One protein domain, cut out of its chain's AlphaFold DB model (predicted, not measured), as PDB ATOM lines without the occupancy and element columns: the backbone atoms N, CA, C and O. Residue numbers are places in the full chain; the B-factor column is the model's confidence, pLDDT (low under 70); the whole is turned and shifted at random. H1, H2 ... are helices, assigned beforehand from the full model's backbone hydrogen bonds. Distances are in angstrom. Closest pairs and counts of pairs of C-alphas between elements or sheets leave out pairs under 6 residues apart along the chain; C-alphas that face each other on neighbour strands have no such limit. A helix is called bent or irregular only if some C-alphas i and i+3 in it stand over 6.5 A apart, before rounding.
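AT A GLANCE: This is residues 13 to 131 of the 236 residues of an uncharacterized protein of Streptomyces albulus (UniProt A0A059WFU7). Five helices, H3 to H7, make a cluster in which H3 and H5 cross as the core, with H4, H6 and H7 packed on both of them. H2 lies close along H3, and a long link leads from it to H1, far off at one end of the longest axis; H7 runs toward the other end, and residues 67 to 73 stick out. The printed part has 119 residues, with seven named helices in the order H1 to H7 and no named strand: all helix. It is loose, with a radius of gyration of the C-alphas of 16.9 A, and elongated, spanning 59 by 34 by 24 A.

HOW THE PARTS SIT: Start at H1, residues 13 to 21, which touches no helix. Next comes H2, residues 35 to 46, apart from H1. H2 is close to but not clearly touching H3, residues 51 to 67: the closest C-alphas, of Val 44 and Ile 54, are 7.0 A apart, at a shallow tilt of 17 degrees, opposite ways. With residues 55 to 62 alone, H3 touches H4, residues 77 to 83, closest at the C-alphas of Cys 62 and Ser 77, 6.1 A; the two form a helical hairpin. H5, residues 88 to 100, touches H3 at a steep tilt of 65 degrees, closest at the C-alphas of Ala 55 and Val 91, 4.8 A. H5 touches H4 with residues 88 to 91 alone, closest at the C-alphas of Ser 81 and Leu 88, 6.5 A. H6, residues 102 to 110, touches H5 only at the corner, closest at the C-alphas of Leu 98 and Val 105, 6.2 A. H3 touches H6 with residues 52 to 57 alone; the closest C-alphas, of Gln 53 and Ile 109, are 4.9 A apart. H7, residues 115 to 129, touches H5, closest at the C-alphas of His 100 and Ala 122, 4.9 A. H7 touches H3 with residues 115 to 116 alone, closest at the C-alphas of Gly 52 and Leu 115, 5.0 A. H6 and H7, a helical hairpin, only just touch, with 3 pairs of C-alphas within 8 A, closest at Val 108 and Leu 115, 5.9 A. Every O i to N i+4 pair is within hydrogen-bond range in H1, H2, H3, H4, H5 and H7; in H6 it is 3 of 5.

IN THESE COORDINATES: Find C-alpha 13 at (170.376, 154.049, 162.847), where H1 begins. From C-alpha 51 at (183.013, 153.195, 142.059), H3 runs 24.6 A. H2 spans 16.3 A, H5 18.4 A and H7 20.4 A, ending at C-alpha 129, (206.255, 139.665, 149.181). H6 is irregular, but only just: C-alphas 103 and 106 are 7.0 A apart.

THE WHOLE: The two C-alphas farthest apart, of Val 23 and Ser 131, are 59.6 A apart. The printed part has no cut. The link from H1 to H2, residues 22 to 34, is long. Look for pLDDT under 70 at residues 34 to 48 and 64 to 83; the mean of the printed part is 78.5.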
ATOM      1  N   ASN A  13     170.227 152.735 162.208       75.19
ATOM      2  CA  ASN A  13     170.376 154.049 162.847       75.19
ATOM      3  C   ASN A  13     169.031 154.755 163.069       75.19
ATOM      4  O   ASN A  13     168.882 155.453 164.062       75.19
ATOM      5  N   ARG A  14     168.049 154.564 162.175       83.06
ATOM      6  CA  ARG A  14     166.685 155.091 162.368       83.06
ATOM      7  C   ARG A  14     165.952 154.330 163.460       83.06
ATOM      8  O   ARG A  14     165.304 154.963 164.268       83.06
ATOM      9  N   LEU A  15     166.116 153.009 163.517       86.00
ATOM     10  CA  LEU A  15     165.590 152.187 164.602       86.00
ATOM     11  C   LEU A  15     166.128 152.674 165.953       86.00
ATOM     12  O   LEU A  15     165.350 153.002 166.838       86.00
ATOM     13  N   LYS A  16     167.448 152.859 166.053       83.62
ATOM     14  CA  LYS A  16     168.085 153.401 167.257       83.62
ATOM     15  C   LYS A  16     167.646 154.837 167.573       83.62
ATOM     16  O   LYS A  16     167.515 155.198 168.734       83.62
ATOM     17  N   ALA A  17     167.393 155.668 166.560       80.38
ATOM     18  CA  ALA A  17     166.854 157.013 166.759       80.38
ATOM     19  C   ALA A  17     165.395 156.993 167.251       80.38
ATOM     20  O   ALA A  17     165.051 157.786 168.119       80.38
ATOM     21  N   CYS A  18     164.561 156.082 166.740       87.56
ATOM     22  CA  CYS A  18     163.196 155.849 167.218       87.56
ATOM     23  C   CYS A  18     163.190 155.381 168.680       87.56
ATOM     24  O   CYS A  18     162.427 155.919 169.475       87.56
ATOM     25  N   GLU A  19     164.097 154.471 169.049       86.75
ATOM     26  CA  GLU A  19     164.303 154.041 170.440       86.75
ATOM     27  C   GLU A  19     164.678 155.219 171.348       86.75
ATOM     28  O   GLU A  19     164.064 155.413 172.394       86.75
ATOM     29  N   ILE A  20     165.645 156.045 170.933       87.88
ATOM     30  CA  ILE A  20     166.076 157.230 171.695       87.88
ATOM     31  C   ILE A  20     164.946 158.265 171.808       87.88
ATOM     32  O   ILE A  20     164.805 158.911 172.843       87.88
ATOM     33  N   ALA A  21     164.145 158.433 170.756       84.50
ATOM     34  CA  ALA A  21     163.048 159.395 170.709       84.50
ATOM     35  C   ALA A  21     161.744 158.887 171.355       84.50
ATOM     36  O   ALA A  21     160.790 159.656 171.453       84.50
ATOM     37  N   GLY A  22     161.675 157.614 171.767       87.31
ATOM     38  CA  GLY A  22     160.454 156.997 172.297       87.31
ATOM     39  C   GLY A  22     159.312 156.903 171.278       87.31
ATOM     40  O   GLY A  22     158.147 156.876 171.663       87.31
ATOM     41  N   VAL A  23     159.632 156.892 169.980       90.75
ATOM     42  CA  VAL A  23     158.655 156.821 168.884       90.75
ATOM     43  C   VAL A  23     158.603 155.396 168.347       90.75
ATOM     44  O   VAL A  23     159.644 154.792 168.095       90.75
ATOM     45  N   GLU A  24     157.399 154.870 168.124       82.31
ATOM     46  CA  GLU A  24     157.226 153.525 167.575       82.31
ATOM     47  C   GLU A  24     157.710 153.458 166.108       82.31
ATOM     48  O   GLU A  24     157.247 154.233 165.263       82.31
ATOM     49  N   PRO A  25     158.675 152.578 165.777       86.44
ATOM     50  CA  PRO A  25     159.212 152.473 164.426       86.44
ATOM     51  C   PRO A  25     158.234 151.761 163.485       86.44
ATOM     52  O   PRO A  25     157.687 150.709 163.807       86.44
ATOM     53  N   SER A  26     158.081 152.280 162.265       85.94
ATOM     54  CA  SER A  26     157.327 151.608 161.204       85.94
ATOM     55  C   SER A  26     158.230 150.719 160.344       85.94
ATOM     56  O   SER A  26     159.328 151.125 159.940       85.94
ATOM     57  N   TYR A  27     157.742 149.531 159.988       82.75
ATOM     58  CA  TYR A  27     158.476 148.561 159.178       82.75
ATOM     59  C   TYR A  27     157.796 148.300 157.831       82.75
ATOM     60  O   TYR A  27     156.584 148.404 157.682       82.75
ATOM     61  N   THR A  28     158.608 147.921 156.849       82.50
ATOM     62  CA  THR A  28     158.164 147.386 155.558       82.50
ATOM     63  C   THR A  28     158.966 146.118 155.307       82.50
ATOM     64  O   THR A  28     160.191 146.130 155.501       82.50
ATOM     65  N   THR A  29     158.280 145.041 154.933       80.88
ATOM     66  CA  THR A  29     158.897 143.753 154.606       80.88
ATOM     67  C   THR A  29     159.362 143.774 153.159       80.88
ATOM     68  O   THR A  29     158.638 144.208 152.263       80.88
ATOM     69  N   TYR A  30     160.604 143.359 152.936       76.00
ATOM     70  CA  TYR A  30     161.134 143.159 151.599       76.00
ATOM     71  C   TYR A  30     160.733 141.769 151.097       76.00
ATOM     72  O   TYR A  30     161.116 140.762 151.687       76.00
ATOM     73  N   GLU A  31     159.983 141.732 149.997       73.69
ATOM     74  CA  GLU A  31     159.439 140.495 149.417       73.69
ATOM     75  C   GLU A  31     160.338 139.858 148.346       73.69
ATOM     76  O   GLU A  31     159.954 138.857 147.750       73.69
ATOM     77  N   GLY A  32     161.517 140.419 148.064       70.44
ATOM     78  CA  GLY A  32     162.446 139.840 147.091       70.44
ATOM     79  C   GLY A  32     163.291 138.704 147.670       70.44
ATOM     80  O   GLY A  32     163.484 138.607 148.881       70.44
ATOM     81  N   ASP A  33     163.837 137.865 146.789       71.50
ATOM     82  CA  ASP A  33     164.617 136.682 147.182       71.50
ATOM     83  C   ASP A  33     166.091 136.995 147.523       71.50
ATOM     84  O   ASP A  33     166.825 136.110 147.957       71.50
ATOM     85  N   ASP A  34     166.524 138.257 147.382       67.50
ATOM     86  CA  ASP A  34     167.885 138.714 147.713       67.50
ATOM     87  C   ASP A  34     167.900 139.880 148.726       67.50
ATOM     88  O   ASP A  34     168.174 141.036 148.379       67.50
ATOM     89  N   PRO A  35     167.588 139.615 150.007       63.19
ATOM     90  CA  PRO A  35     167.623 140.637 151.053       63.19
ATOM     91  C   PRO A  35     169.038 141.194 151.299       63.19
ATOM     92  O   PRO A  35     169.168 142.367 151.657       63.19
ATOM     93  N   ASP A  36     170.095 140.407 151.067       64.50
ATOM     94  CA  ASP A  36     171.490 140.849 151.208       64.50
ATOM     95  C   ASP A  36     171.884 141.828 150.093       64.50
ATOM     96  O   ASP A  36     172.448 142.891 150.368       64.50
ATOM     97  N   GLY A  37     171.571 141.509 148.835       63.34
ATOM     98  CA  GLY A  37     171.814 142.390 147.695       63.34
ATOM     99  C   GLY A  37     170.927 143.627 147.718       63.34
ATOM    100  O   GLY A  37     171.394 144.711 147.363       63.34
ATOM    101  N   TYR A  38     169.701 143.530 148.244       65.62
ATOM    102  CA  TYR A  38     168.887 144.708 148.530       65.62
ATOM    103  C   TYR A  38     169.518 145.586 149.618       65.62
ATOM    104  O   TYR A  38     169.613 146.798 149.431       65.62
ATOM    105  N   ALA A  39     169.997 145.012 150.730       63.12
ATOM    106  CA  ALA A  39     170.706 145.768 151.769       63.12
ATOM    107  C   ALA A  39     171.956 146.456 151.209       63.12
ATOM    108  O   ALA A  39     172.232 147.617 151.523       63.12
ATOM    109  N   LEU A  40     172.705 145.744 150.367       63.75
ATOM    110  CA  LEU A  40     173.899 146.248 149.708       63.75
ATOM    111  C   LEU A  40     173.559 147.394 148.758       63.75
ATOM    112  O   LEU A  40     174.118 148.476 148.890       63.75
ATOM    113  N   SER A  41     172.589 147.191 147.869       61.84
ATOM    114  CA  SER A  41     172.109 148.191 146.917       61.84
ATOM    115  C   SER A  41     171.544 149.422 147.630       61.84
ATOM    116  O   SER A  41     171.951 150.542 147.330       61.84
ATOM    117  N   ALA A  42     170.695 149.252 148.645       58.31
ATOM    118  CA  ALA A  42     170.124 150.356 149.418       58.31
ATOM    119  C   ALA A  42     171.192 151.152 150.198       58.31
ATOM    120  O   ALA A  42     171.098 152.379 150.294       58.31
ATOM    121  N   ASN A  43     172.233 150.487 150.716       57.78
ATOM    122  CA  ASN A  43     173.378 151.150 151.349       57.78
ATOM    123  C   ASN A  43     174.282 151.859 150.332       57.78
ATOM    124  O   ASN A  43     174.785 152.946 150.622       57.78
ATOM    125  N   VAL A  44     174.460 151.268 149.149       55.91
ATOM    126  CA  VAL A  44     175.230 151.838 148.037       55.91
ATOM    127  C   VAL A  44     174.544 153.074 147.454       55.91
ATOM    128  O   VAL A  44     175.236 154.032 147.138       55.91
ATOM    129  N   HIS A  45     173.210 153.104 147.376       56.50
ATOM    130  CA  HIS A  45     172.450 154.234 146.824       56.50
ATOM    131  C   HIS A  45     172.246 155.399 147.812       56.50
ATOM    132  O   HIS A  45     171.983 156.519 147.385       56.50
ATOM    133  N   ARG A  46     172.349 155.177 149.134       57.16
ATOM    134  CA  ARG A  46     172.161 156.245 150.145       57.16
ATOM    135  C   ARG A  46     173.385 157.114 150.400       57.16
ATOM    136  O   ARG A  46     173.259 158.195 150.968       57.16
ATOM    137  N   ARG A  47     174.566 156.627 150.051       58.78
ATOM    138  CA  ARG A  47     175.815 157.380 150.124       58.78
ATOM    139  C   ARG A  47     176.244 157.565 148.680       58.78
ATOM    140  O   ARG A  47     176.127 156.623 147.915       58.78
ATOM    141  N   ASN A  48     176.737 158.733 148.289       65.19
ATOM    142  CA  ASN A  48     177.395 158.889 146.990       65.19
ATOM    143  C   ASN A  48     178.706 158.079 147.000       65.19
ATOM    144  O   ASN A  48     179.790 158.649 147.101       65.19
ATOM    145  N   LEU A  49     178.614 156.745 147.008       74.31
ATOM    146  CA  LEU A  49     179.765 155.864 147.028       74.31
ATOM    147  C   LEU A  49     180.440 155.949 145.672       74.31
ATOM    148  O   LEU A  49     179.826 155.795 144.616       74.31
ATOM    149  N   THR A  50     181.741 156.179 145.709       85.44
ATOM    150  CA  THR A  50     182.571 156.109 144.518       85.44
ATOM    151  C   THR A  50     182.581 154.679 143.979       85.44
ATOM    152  O   THR A  50     182.456 153.703 144.724       85.44
ATOM    153  N   LYS A  51     182.830 154.523 142.674       87.62
ATOM    154  CA  LYS A  51     183.013 153.195 142.059       87.62
ATOM    155  C   LYS A  51     184.087 152.359 142.773       87.62
ATOM    156  O   LYS A  51     183.991 151.137 142.786       87.62
ATOM    157  N   GLY A  52     185.088 153.007 143.379       87.25
ATOM    158  CA  GLY A  52     186.132 152.339 144.157       87.25
ATOM    159  C   GLY A  52     185.638 151.760 145.486       87.25
ATOM    160  O   GLY A  52     185.997 150.636 145.828       87.25
ATOM    161  N   GLN A  53     184.763 152.479 146.194       89.00
ATOM    162  CA  GLN A  53     184.096 151.979 147.401       89.00
ATOM    163  C   GLN A  53     183.208 150.778 147.088       89.00
ATOM    164  O   GLN A  53     183.299 149.753 147.758       89.00
ATOM    165  N   ILE A  54     182.394 150.884 146.035       87.06
ATOM    166  CA  ILE A  54     181.513 149.794 145.603       87.06
ATOM    167  C   ILE A  54     182.348 148.564 145.230       87.06
ATOM    168  O   ILE A  54     182.066 147.474 145.711       87.06
ATOM    169  N   ALA A  55     183.432 148.737 144.467       89.81
ATOM    170  CA  ALA A  55     184.336 147.643 144.120       89.81
ATOM    171  C   ALA A  55     184.926 146.933 145.348       89.81
ATOM    172  O   ALA A  55     185.002 145.706 145.357       89.81
ATOM    173  N   MET A  56     185.323 147.687 146.380       91.75
ATOM    174  CA  MET A  56     185.868 147.119 147.616       91.75
ATOM    175  C   MET A  56     184.834 146.312 148.393       91.75
ATOM    176  O   MET A  56     185.108 145.205 148.852       91.75
ATOM    177  N   ILE A  57     183.623 146.851 148.500       86.62
ATOM    178  CA  ILE A  57     182.509 146.165 149.144       86.62
ATOM    179  C   ILE A  57     182.181 144.867 148.391       86.62
ATOM    180  O   ILE A  57     182.032 143.821 149.022       86.62
ATOM    181  N   THR A  58     182.135 144.912 147.056       84.62
ATOM    182  CA  THR A  58     181.905 143.733 146.209       84.62
ATOM    183  C   THR A  58     182.992 142.679 146.403       84.62
ATOM    184  O   THR A  58     182.669 141.516 146.632       84.62
ATOM    185  N   ALA A  59     184.270 143.069 146.380       87.19
ATOM    186  CA  ALA A  59     185.398 142.164 146.615       87.19
ATOM    187  C   ALA A  59     185.305 141.464 147.984       87.19
ATOM    188  O   ALA A  59     185.405 140.238 148.069       87.19
ATOM    189  N   LYS A  60     185.033 142.230 149.050       84.69
ATOM    190  CA  LYS A  60     184.871 141.704 150.417       84.69
ATOM    191  C   LYS A  60     183.689 140.730 150.514       84.69
ATOM    192  O   LYS A  60     183.818 139.673 151.125       84.69
ATOM    193  N   ALA A  61     182.558 141.052 149.882       79.62
ATOM    194  CA  ALA A  61     181.374 140.194 149.868       79.62
ATOM    195  C   ALA A  61     181.608 138.871 149.116       79.62
ATOM    196  O   ALA A  61     181.220 137.812 149.611       79.62
ATOM    197  N   CYS A  62     182.277 138.910 147.959       79.44
ATOM    198  CA  CYS A  62     182.625 137.705 147.202       79.44
ATOM    199  C   CYS A  62     183.571 136.790 147.988       79.44
ATOM    200  O   CYS A  62     183.302 135.595 148.094       79.44
ATOM    201  N   SER A  63     184.622 137.346 148.600       76.38
ATOM    202  CA  SER A  63     185.590 136.559 149.376       76.38
ATOM    203  C   SER A  63     184.940 135.829 150.559       76.38
ATOM    204  O   SER A  63     185.219 134.655 150.797       76.38
ATOM    205  N   LEU A  64     184.000 136.477 151.256       69.31
ATOM    206  CA  LEU A  64     183.235 135.841 152.335       69.31
ATOM    207  C   LEU A  64     182.315 134.717 151.829       69.31
ATOM    208  O   LEU A  64     182.090 133.742 152.541       69.31
ATOM    209  N   SER A  65     181.775 134.827 150.613       62.91
ATOM    210  CA  SER A  65     180.943 133.768 150.025       62.91
ATOM    211  C   SER A  65     181.762 132.526 149.664       62.91
ATOM    212  O   SER A  65     181.299 131.409 149.889       62.91
ATOM    213  N   GLU A  66     182.978 132.715 149.144       62.84
ATOM    214  CA  GLU A  66     183.902 131.624 148.804       62.84
ATOM    215  C   GLU A  66     184.376 130.860 150.048       62.84
ATOM    216  O   GLU A  66     184.417 129.631 150.039       62.84
ATOM    217  N   GLN A  67     184.664 131.567 151.147       58.97
ATOM    218  CA  GLN A  67     185.081 130.945 152.412       58.97
ATOM    219  C   GLN A  67     183.975 130.103 153.063       58.97
ATOM    220  O   GLN A  67     184.265 129.106 153.716       58.97
ATOM    221  N   ASN A  68     182.707 130.464 152.852       52.31
ATOM    222  CA  ASN A  68     181.557 129.745 153.404       52.31
ATOM    223  C   ASN A  68     181.097 128.554 152.538       52.31
ATOM    224  O   ASN A  68     180.026 128.004 152.787       52.31
ATOM    225  N   GLY A  69     181.857 128.175 151.501       49.06
ATOM    226  CA  GLY A  69     181.568 126.994 150.679       49.06
ATOM    227  C   GLY A  69     180.259 127.064 149.883       49.06
ATOM    228  O   GLY A  69     179.755 126.028 149.453       49.06
ATOM    229  N   ARG A  70     179.685 128.260 149.683       49.47
ATOM    230  CA  ARG A  70     178.451 128.417 148.898       49.47
ATOM    231  C   ARG A  70     178.731 128.190 147.413       49.47
ATOM    232  O   ARG A  70     179.723 128.680 146.875       49.47
ATOM    233  N   SER A  71     177.843 127.446 146.757       43.53
ATOM    234  CA  SER A  71     177.956 127.068 145.347       43.53
ATOM    235  C   SER A  71     178.144 128.288 144.423       43.53
ATOM    236  O   SER A  71     177.512 129.323 144.647       43.53
ATOM    237  N   PRO A  72     178.919 128.171 143.321       44.75
ATOM    238  CA  PRO A  72     179.218 129.277 142.393       44.75
ATOM    239  C   PRO A  72     177.995 129.940 141.735       44.75
ATOM    240  O   PRO A  72     178.131 130.991 141.108       44.75
ATOM    241  N   GLY A  73     176.814 129.324 141.842       45.09
ATOM    242  CA  GLY A  73     175.572 129.799 141.236       45.09
ATOM    243  C   GLY A  73     174.900 130.961 141.970       45.09
ATOM    244  O   GLY A  73     174.123 131.673 141.347       45.09
ATOM    245  N   GLU A  74     175.198 131.196 143.253       47.31
ATOM    246  CA  GLU A  74     174.399 132.143 144.047       47.31
ATOM    247  C   GLU A  74     174.945 133.569 144.120       47.31
ATOM    248  O   GLU A  74     174.183 134.445 144.506       47.31
ATOM    249  N   ARG A  75     176.210 133.847 143.762       55.78
ATOM    250  CA  ARG A  75     176.786 135.214 143.786       55.78
ATOM    251  C   ARG A  75     178.187 135.251 143.152       55.78
ATOM    252  O   ARG A  75     179.202 135.343 143.837       55.78
ATOM    253  N   SER A  76     178.270 135.169 141.822       59.59
ATOM    254  CA  SER A  76     179.554 135.372 141.134       59.59
ATOM    255  C   SER A  76     179.993 136.842 141.226       59.59
ATOM    256  O   SER A  76     179.167 137.756 141.205       59.59
ATOM    257  N   SER A  77     181.302 137.094 141.267       59.91
ATOM    258  CA  SER A  77     181.850 138.457 141.184       59.91
ATOM    259  C   SER A  77     181.366 139.212 139.940       59.91
ATOM    260  O   SER A  77     181.199 140.429 139.987       59.91
ATOM    261  N   ARG A  78     181.063 138.485 138.855       60.56
ATOM    262  CA  ARG A  78     180.494 139.013 137.612       60.56
ATOM    263  C   ARG A  78     179.075 139.545 137.800       60.56
ATOM    264  O   ARG A  78     178.857 140.723 137.534       60.56
ATOM    265  N   SER A  79     178.157 138.736 138.328       65.00
ATOM    266  CA  SER A  79     176.762 139.155 138.528       65.00
ATOM    267  C   SER A  79     176.660 140.336 139.495       65.00
ATOM    268  O   SER A  79     175.980 141.317 139.208       65.00
ATOM    269  N   LEU A  80     177.417 140.317 140.597       64.44
ATOM    270  CA  LEU A  80     177.447 141.438 141.543       64.44
ATOM    271  C   LEU A  80     178.048 142.715 140.937       64.44
ATOM    272  O   LEU A  80     177.571 143.810 141.221       64.44
ATOM    273  N   SER A  81     179.078 142.596 140.093       66.00
ATOM    274  CA  SER A  81     179.686 143.755 139.424       66.00
ATOM    275  C   SER A  81     178.731 144.435 138.434       66.00
ATOM    276  O   SER A  81     178.660 145.664 138.404       66.00
ATOM    277  N   GLU A  82     177.944 143.644 137.696       68.56
ATOM    278  CA  GLU A  82     176.937 144.122 136.743       68.56
ATOM    279  C   GLU A  82     175.771 144.806 137.463       68.56
ATOM    280  O   GLU A  82     175.415 145.934 137.123       68.56
ATOM    281  N   HIS A  83     175.243 144.180 138.520       67.94
ATOM    282  CA  HIS A  83     174.155 144.750 139.320       67.94
ATOM    283  C   HIS A  83     174.541 146.052 140.034       67.94
ATOM    284  O   HIS A  83     173.680 146.900 140.266       67.94
ATOM    285  N   LEU A  84     175.819 146.229 140.376       71.25
ATOM    286  CA  LEU A  84     176.317 147.399 141.106       71.25
ATOM    287  C   LEU A  84     177.008 148.440 140.204       71.25
ATOM    288  O   LEU A  84     177.521 149.441 140.707       71.25
ATOM    289  N   GLY A  85     177.035 148.230 138.882       74.75
ATOM    290  CA  GLY A  85     177.573 149.192 137.912       74.75
ATOM    291  C   GLY A  85     179.094 149.404 137.984       74.75
ATOM    292  O   GLY A  85     179.591 150.492 137.668       74.75
ATOM    293  N   VAL A  86     179.851 148.386 138.408       81.69
ATOM    294  CA  VAL A  86     181.314 148.436 138.566       81.69
ATOM    295  C   VAL A  86     181.992 147.499 137.571       81.69
ATOM    296  O   VAL A  86     181.553 146.378 137.355       81.69
ATOM    297  N   SER A  87     183.104 147.935 136.972       85.12
ATOM    298  CA  SER A  87     183.855 147.080 136.046       85.12
ATOM    299  C   SER A  87     184.593 145.949 136.775       85.12
ATOM    300  O   SER A  87     185.158 146.163 137.853       85.12
ATOM    301  N   LEU A  88     184.695 144.778 136.137       84.00
ATOM    302  CA  LEU A  88     185.500 143.652 136.631       84.00
ATOM    303  C   LEU A  88     186.956 144.046 136.921       84.00
ATOM    304  O   LEU A  88     187.533 143.585 137.900       84.00
ATOM    305  N   GLY A  89     187.541 144.946 136.123       86.31
ATOM    306  CA  GLY A  89     188.895 145.452 136.363       86.31
ATOM    307  C   GLY A  89     189.016 146.252 137.666       86.31
ATOM    308  O   GLY A  89     190.019 146.149 138.369       86.31
ATOM    309  N   THR A  90     187.984 147.015 138.038       88.00
ATOM    310  CA  THR A  90     187.945 147.748 139.315       88.00
ATOM    311  C   THR A  90     187.786 146.793 140.499       88.00
ATOM    312  O   THR A  90     188.469 146.967 141.505       88.00
ATOM    313  N   VAL A  91     186.954 145.754 140.362       88.50
ATOM    314  CA  VAL A  91     186.848 144.675 141.362       88.50
ATOM    315  C   VAL A  91     188.180 143.925 141.490       88.50
ATOM    316  O   VAL A  91     188.621 143.642 142.597       88.50
ATOM    317  N   GLY A  92     188.884 143.691 140.380       88.62
ATOM    318  CA  GLY A  92     190.225 143.104 140.378       88.62
ATOM    319  C   GLY A  92     191.235 143.918 141.191       88.62
ATOM    320  O   GLY A  92     191.966 143.350 142.000       88.62
ATOM    321  N   LYS A  93     191.239 145.253 141.055       92.50
ATOM    322  CA  LYS A  93     192.068 146.127 141.907       92.50
ATOM    323  C   LYS A  93     191.707 145.989 143.386       92.50
ATOM    324  O   LYS A  93     192.603 145.893 144.218       92.50
ATOM    325  N   ALA A  94     190.415 145.951 143.706       93.25
ATOM    326  CA  ALA A  94     189.953 145.764 145.076       93.25
ATOM    327  C   ALA A  94     190.370 144.406 145.665       93.25
ATOM    328  O   ALA A  94     190.789 144.361 146.815       93.25
ATOM    329  N   ASN A  95     190.355 143.330 144.873       92.19
ATOM    330  CA  ASN A  95     190.858 142.021 145.301       92.19
ATOM    331  C   ASN A  95     192.358 142.052 145.632       92.19
ATOM    332  O   ASN A  95     192.778 141.458 146.620       92.19
ATOM    333  N   ILE A  96     193.166 142.777 144.849       92.62
ATOM    334  CA  ILE A  96     194.601 142.942 145.141       92.62
ATOM    335  C   ILE A  96     194.810 143.668 146.475       92.62
ATOM    336  O   ILE A  96     195.660 143.255 147.261       92.62
ATOM    337  N   VAL A  97     194.017 144.703 146.761       94.06
ATOM    338  CA  VAL A  97     194.048 145.390 148.063       94.06
ATOM    339  C   VAL A  97     193.614 144.456 149.189       94.06
ATOM    340  O   VAL A  97     194.321 144.353 150.181       94.06
ATOM    341  N   LEU A  98     192.518 143.714 149.016       93.00
ATOM    342  CA  LEU A  98     192.038 142.746 150.006       93.00
ATOM    343  C   LEU A  98     193.116 141.714 150.378       93.00
ATOM    344  O   LEU A  98     193.225 141.331 151.537       93.00
ATOM    345  N   GLN A  99     193.921 141.287 149.401       90.69
ATOM    346  CA  GLN A  99     194.958 140.277 149.589       90.69
ATOM    347  C   GLN A  99     196.272 140.832 150.162       90.69
ATOM    348  O   GLN A  99     196.927 140.149 150.946       90.69
ATOM    349  N   HIS A 100     196.691 142.033 149.749       91.62
ATOM    350  CA  HIS A 100     198.045 142.545 150.016       91.62
ATOM    351  C   HIS A 100     198.094 143.835 150.851       91.62
ATOM    352  O   HIS A 100     199.181 144.269 151.229       91.62
ATOM    353  N   ALA A 101     196.950 144.446 151.149       93.50
ATOM    354  CA  ALA A 101     196.809 145.588 152.055       93.50
ATOM    355  C   ALA A 101     195.443 145.528 152.782       93.50
ATOM    356  O   ALA A 101     194.587 146.399 152.582       93.50
ATOM    357  N   PRO A 102     195.182 144.465 153.575       92.88
ATOM    358  CA  PRO A 102     193.887 144.258 154.229       92.88
ATOM    359  C   PRO A 102     193.527 145.379 155.217       92.88
ATOM    360  O   PRO A 102     192.351 145.667 155.426       92.88
ATOM    361  N   ASP A 103     194.531 146.049 155.778       93.12
ATOM    362  CA  ASP A 103     194.411 147.230 156.632       93.12
ATOM    363  C   ASP A 103     193.776 148.434 155.914       93.12
ATOM    364  O   ASP A 103     193.105 149.248 156.548       93.12
ATOM    365  N   LEU A 104     193.904 148.517 154.585       93.69
ATOM    366  CA  LEU A 104     193.324 149.590 153.770       93.69
ATOM    367  C   LEU A 104     191.897 149.297 153.287       93.69
ATOM    368  O   LEU A 104     191.251 150.174 152.715       93.69
ATOM    369  N   VAL A 105     191.357 148.103 153.542       91.62
ATOM    370  CA  VAL A 105     190.004 147.716 153.102       91.62
ATOM    371  C   VAL A 105     188.935 148.611 153.728       91.62
ATOM    372  O   VAL A 105     188.128 149.205 153.011       91.62
ATOM    373  N   ASP A 106     188.925 148.749 155.053       89.62
ATOM    374  CA  ASP A 106     187.919 149.553 155.754       89.62
ATOM    375  C   ASP A 106     188.093 151.077 155.523       89.62
ATOM    376  O   ASP A 106     187.085 151.765 155.305       89.62
ATOM    377  N   PRO A 107     189.324 151.628 155.451       89.50
ATOM    378  CA  PRO A 107     189.566 152.987 154.958       89.50
ATOM    379  C   PRO A 107     189.023 153.242 153.545       89.50
ATOM    380  O   PRO A 107     188.393 154.276 153.309       89.50
ATOM    381  N   VAL A 108     189.176 152.291 152.616       91.25
ATOM    382  CA  VAL A 108     188.605 152.414 151.266       91.25
ATOM    383  C   VAL A 108     187.082 152.362 151.306       91.25
ATOM    384  O   VAL A 108     186.443 153.189 150.664       91.25
ATOM    385  N   ILE A 109     186.478 151.454 152.081       88.62
ATOM    386  CA  ILE A 109     185.011 151.346 152.213       88.62
ATOM    387  C   ILE A 109     184.412 152.628 152.808       88.62
ATOM    388  O   ILE A 109     183.394 153.125 152.319       88.62
ATOM    389  N   SER A 110     185.044 153.190 153.840       84.75
ATOM    390  CA  SER A 110     184.583 154.423 154.491       84.75
ATOM    391  C   SER A 110     184.787 155.680 153.636       84.75
ATOM    392  O   SER A 110     184.126 156.688 153.878       84.75
ATOM    393  N   GLY A 111     185.629 155.607 152.599       83.31
ATOM    394  CA  GLY A 111     185.972 156.734 151.729       83.31
ATOM    395  C   GLY A 111     187.111 157.605 152.261       83.31
ATOM    396  O   GLY A 111     187.379 158.651 151.679       83.31
ATOM    397  N   ALA A 112     187.781 157.180 153.337       84.56
ATOM    398  CA  ALA A 112     188.967 157.843 153.875       84.56
ATOM    399  C   ALA A 112     190.191 157.702 152.950       84.56
ATOM    400  O   ALA A 112     191.047 158.580 152.931       84.56
ATOM    401  N   THR A 113     190.251 156.623 152.159       89.19
ATOM    402  CA  THR A 113     191.329 156.357 151.193       89.19
ATOM    403  C   THR A 113     190.747 155.995 149.829       89.19
ATOM    404  O   THR A 113     189.762 155.262 149.724       89.19
ATOM    405  N   GLY A 114     191.358 156.488 148.751       92.69
ATOM    406  CA  GLY A 114     190.943 156.139 147.394       92.69
ATOM    407  C   GLY A 114     191.381 154.723 147.004       92.69
ATOM    408  O   GLY A 114     192.503 154.313 147.284       92.69
ATOM    409  N   LEU A 115     190.543 153.985 146.264       93.56
ATOM    410  CA  LEU A 115     190.884 152.620 145.822       93.56
ATOM    411  C   LEU A 115     192.206 152.550 145.037       93.56
ATOM    412  O   LEU A 115     192.952 151.591 145.185       93.56
ATOM    413  N   ASN A 116     192.500 153.537 144.183       94.56
ATOM    414  CA  ASN A 116     193.740 153.529 143.399       94.56
ATOM    415  C   ASN A 116     194.989 153.716 144.274       94.56
ATOM    416  O   ASN A 116     196.016 153.113 143.990       94.56
ATOM    417  N   GLU A 117     194.897 154.522 145.331       94.12
ATOM    418  CA  GLU A 117     195.991 154.727 146.281       94.12
ATOM    419  C   GLU A 117     196.254 153.446 147.073       94.12
ATOM    420  O   GLU A 117     197.374 152.937 147.072       94.12
ATOM    421  N   ALA A 118     195.196 152.848 147.629       94.25
ATOM    422  CA  ALA A 118     195.297 151.559 148.306       94.25
ATOM    423  C   ALA A 118     195.834 150.458 147.377       94.25
ATOM    424  O   ALA A 118     196.625 149.617 147.794       94.25
ATOM    425  N   TYR A 119     195.448 150.482 146.100       95.81
ATOM    426  CA  TYR A 119     195.954 149.553 145.093       95.81
ATOM    427  C   TYR A 119     197.457 149.708 144.840       95.81
ATOM    428  O   TYR A 119     198.139 148.697 144.688       95.81
ATOM    429  N   ASN A 120     197.992 150.931 144.824       95.06
ATOM    430  CA  ASN A 120     199.432 151.147 144.670       95.06
ATOM    431  C   ASN A 120     200.208 150.582 145.867       95.06
ATOM    432  O   ASN A 120     201.163 149.835 145.670       95.06
ATOM    433  N   VAL A 121     199.737 150.837 147.094       93.31
ATOM    434  CA  VAL A 121     200.326 150.250 148.312       93.31
ATOM    435  C   VAL A 121     200.267 148.721 148.263       93.31
ATOM    436  O   VAL A 121     201.257 148.039 148.522       93.31
ATOM    437  N   ALA A 122     199.130 148.160 147.851       92.88
ATOM    438  CA  ALA A 122     198.969 146.719 147.696       92.88
ATOM    439  C   ALA A 122     199.917 146.127 146.635       92.88
ATOM    440  O   ALA A 122     200.419 145.019 146.815       92.88
ATOM    441  N   GLN A 123     200.201 146.854 145.549       92.75
ATOM    442  CA  GLN A 123     201.185 146.449 144.540       92.75
ATOM    443  C   GLN A 123     202.613 146.459 145.088       92.75
ATOM    444  O   GLN A 123     203.363 145.518 144.837       92.75
ATOM    445  N   GLU A 124     202.985 147.464 145.877       90.56
ATOM    446  CA  GLU A 124     204.288 147.497 146.544       90.56
ATOM    447  C   GLU A 124     204.439 146.353 147.550       90.56
ATOM    448  O   GLU A 124     205.457 145.661 147.555       90.56
ATOM    449  N   ASN A 125     203.410 146.098 148.360       87.94
ATOM    450  CA  ASN A 125     203.395 144.976 149.296       87.94
ATOM    451  C   ASN A 125     203.494 143.637 148.561       87.94
ATOM    452  O   ASN A 125     204.258 142.763 148.968       87.94
ATOM    453  N   LYS A 126     202.786 143.491 147.436       87.56
ATOM    454  CA  LYS A 126     202.897 142.326 146.556       87.56
ATOM    455  C   LYS A 126     204.310 142.173 145.990       87.56
ATOM    456  O   LYS A 126     204.830 141.064 145.982       87.56
ATOM    457  N   ALA A 127     204.944 143.254 145.538       84.94
ATOM    458  CA  ALA A 127     206.311 143.222 145.022       84.94
ATOM    459  C   ALA A 127     207.326 142.830 146.109       84.94
ATOM    460  O   ALA A 127     208.169 141.971 145.866       84.94
ATOM    461  N   LYS A 128     207.198 143.382 147.323       82.25
ATOM    462  CA  LYS A 128     208.018 143.006 148.489       82.25
ATOM    463  C   LYS A 128     207.822 141.535 148.859       82.25
ATOM    464  O   LYS A 128     208.800 140.818 149.049       82.25
ATOM    465  N   ALA A 129     206.577 141.063 148.899       75.06
ATOM    466  CA  ALA A 129     206.255 139.665 149.181       75.06
ATOM    467  C   ALA A 129     206.764 138.703 148.091       75.06
ATOM    468  O   ALA A 129     207.140 137.573 148.389       75.06
ATOM    469  N   ASN A 130     206.809 139.159 146.838       80.69
ATOM    470  CA  ASN A 130     207.352 138.412 145.704       80.69
ATOM    471  C   ASN A 130     208.870 138.560 145.541       80.69
ATOM    472  O   ASN A 130     209.422 138.037 144.573       80.69
ATOM    473  N   SER A 131     209.554 139.265 146.444       85.62
ATOM    474  CA  SER A 131     211.014 139.288 146.435       85.62
ATOM    475  C   SER A 131     211.550 137.872 146.659       85.62
ATOM    476  O   SER A 131     210.977 137.093 147.426       85.62
TER     477      SER A 131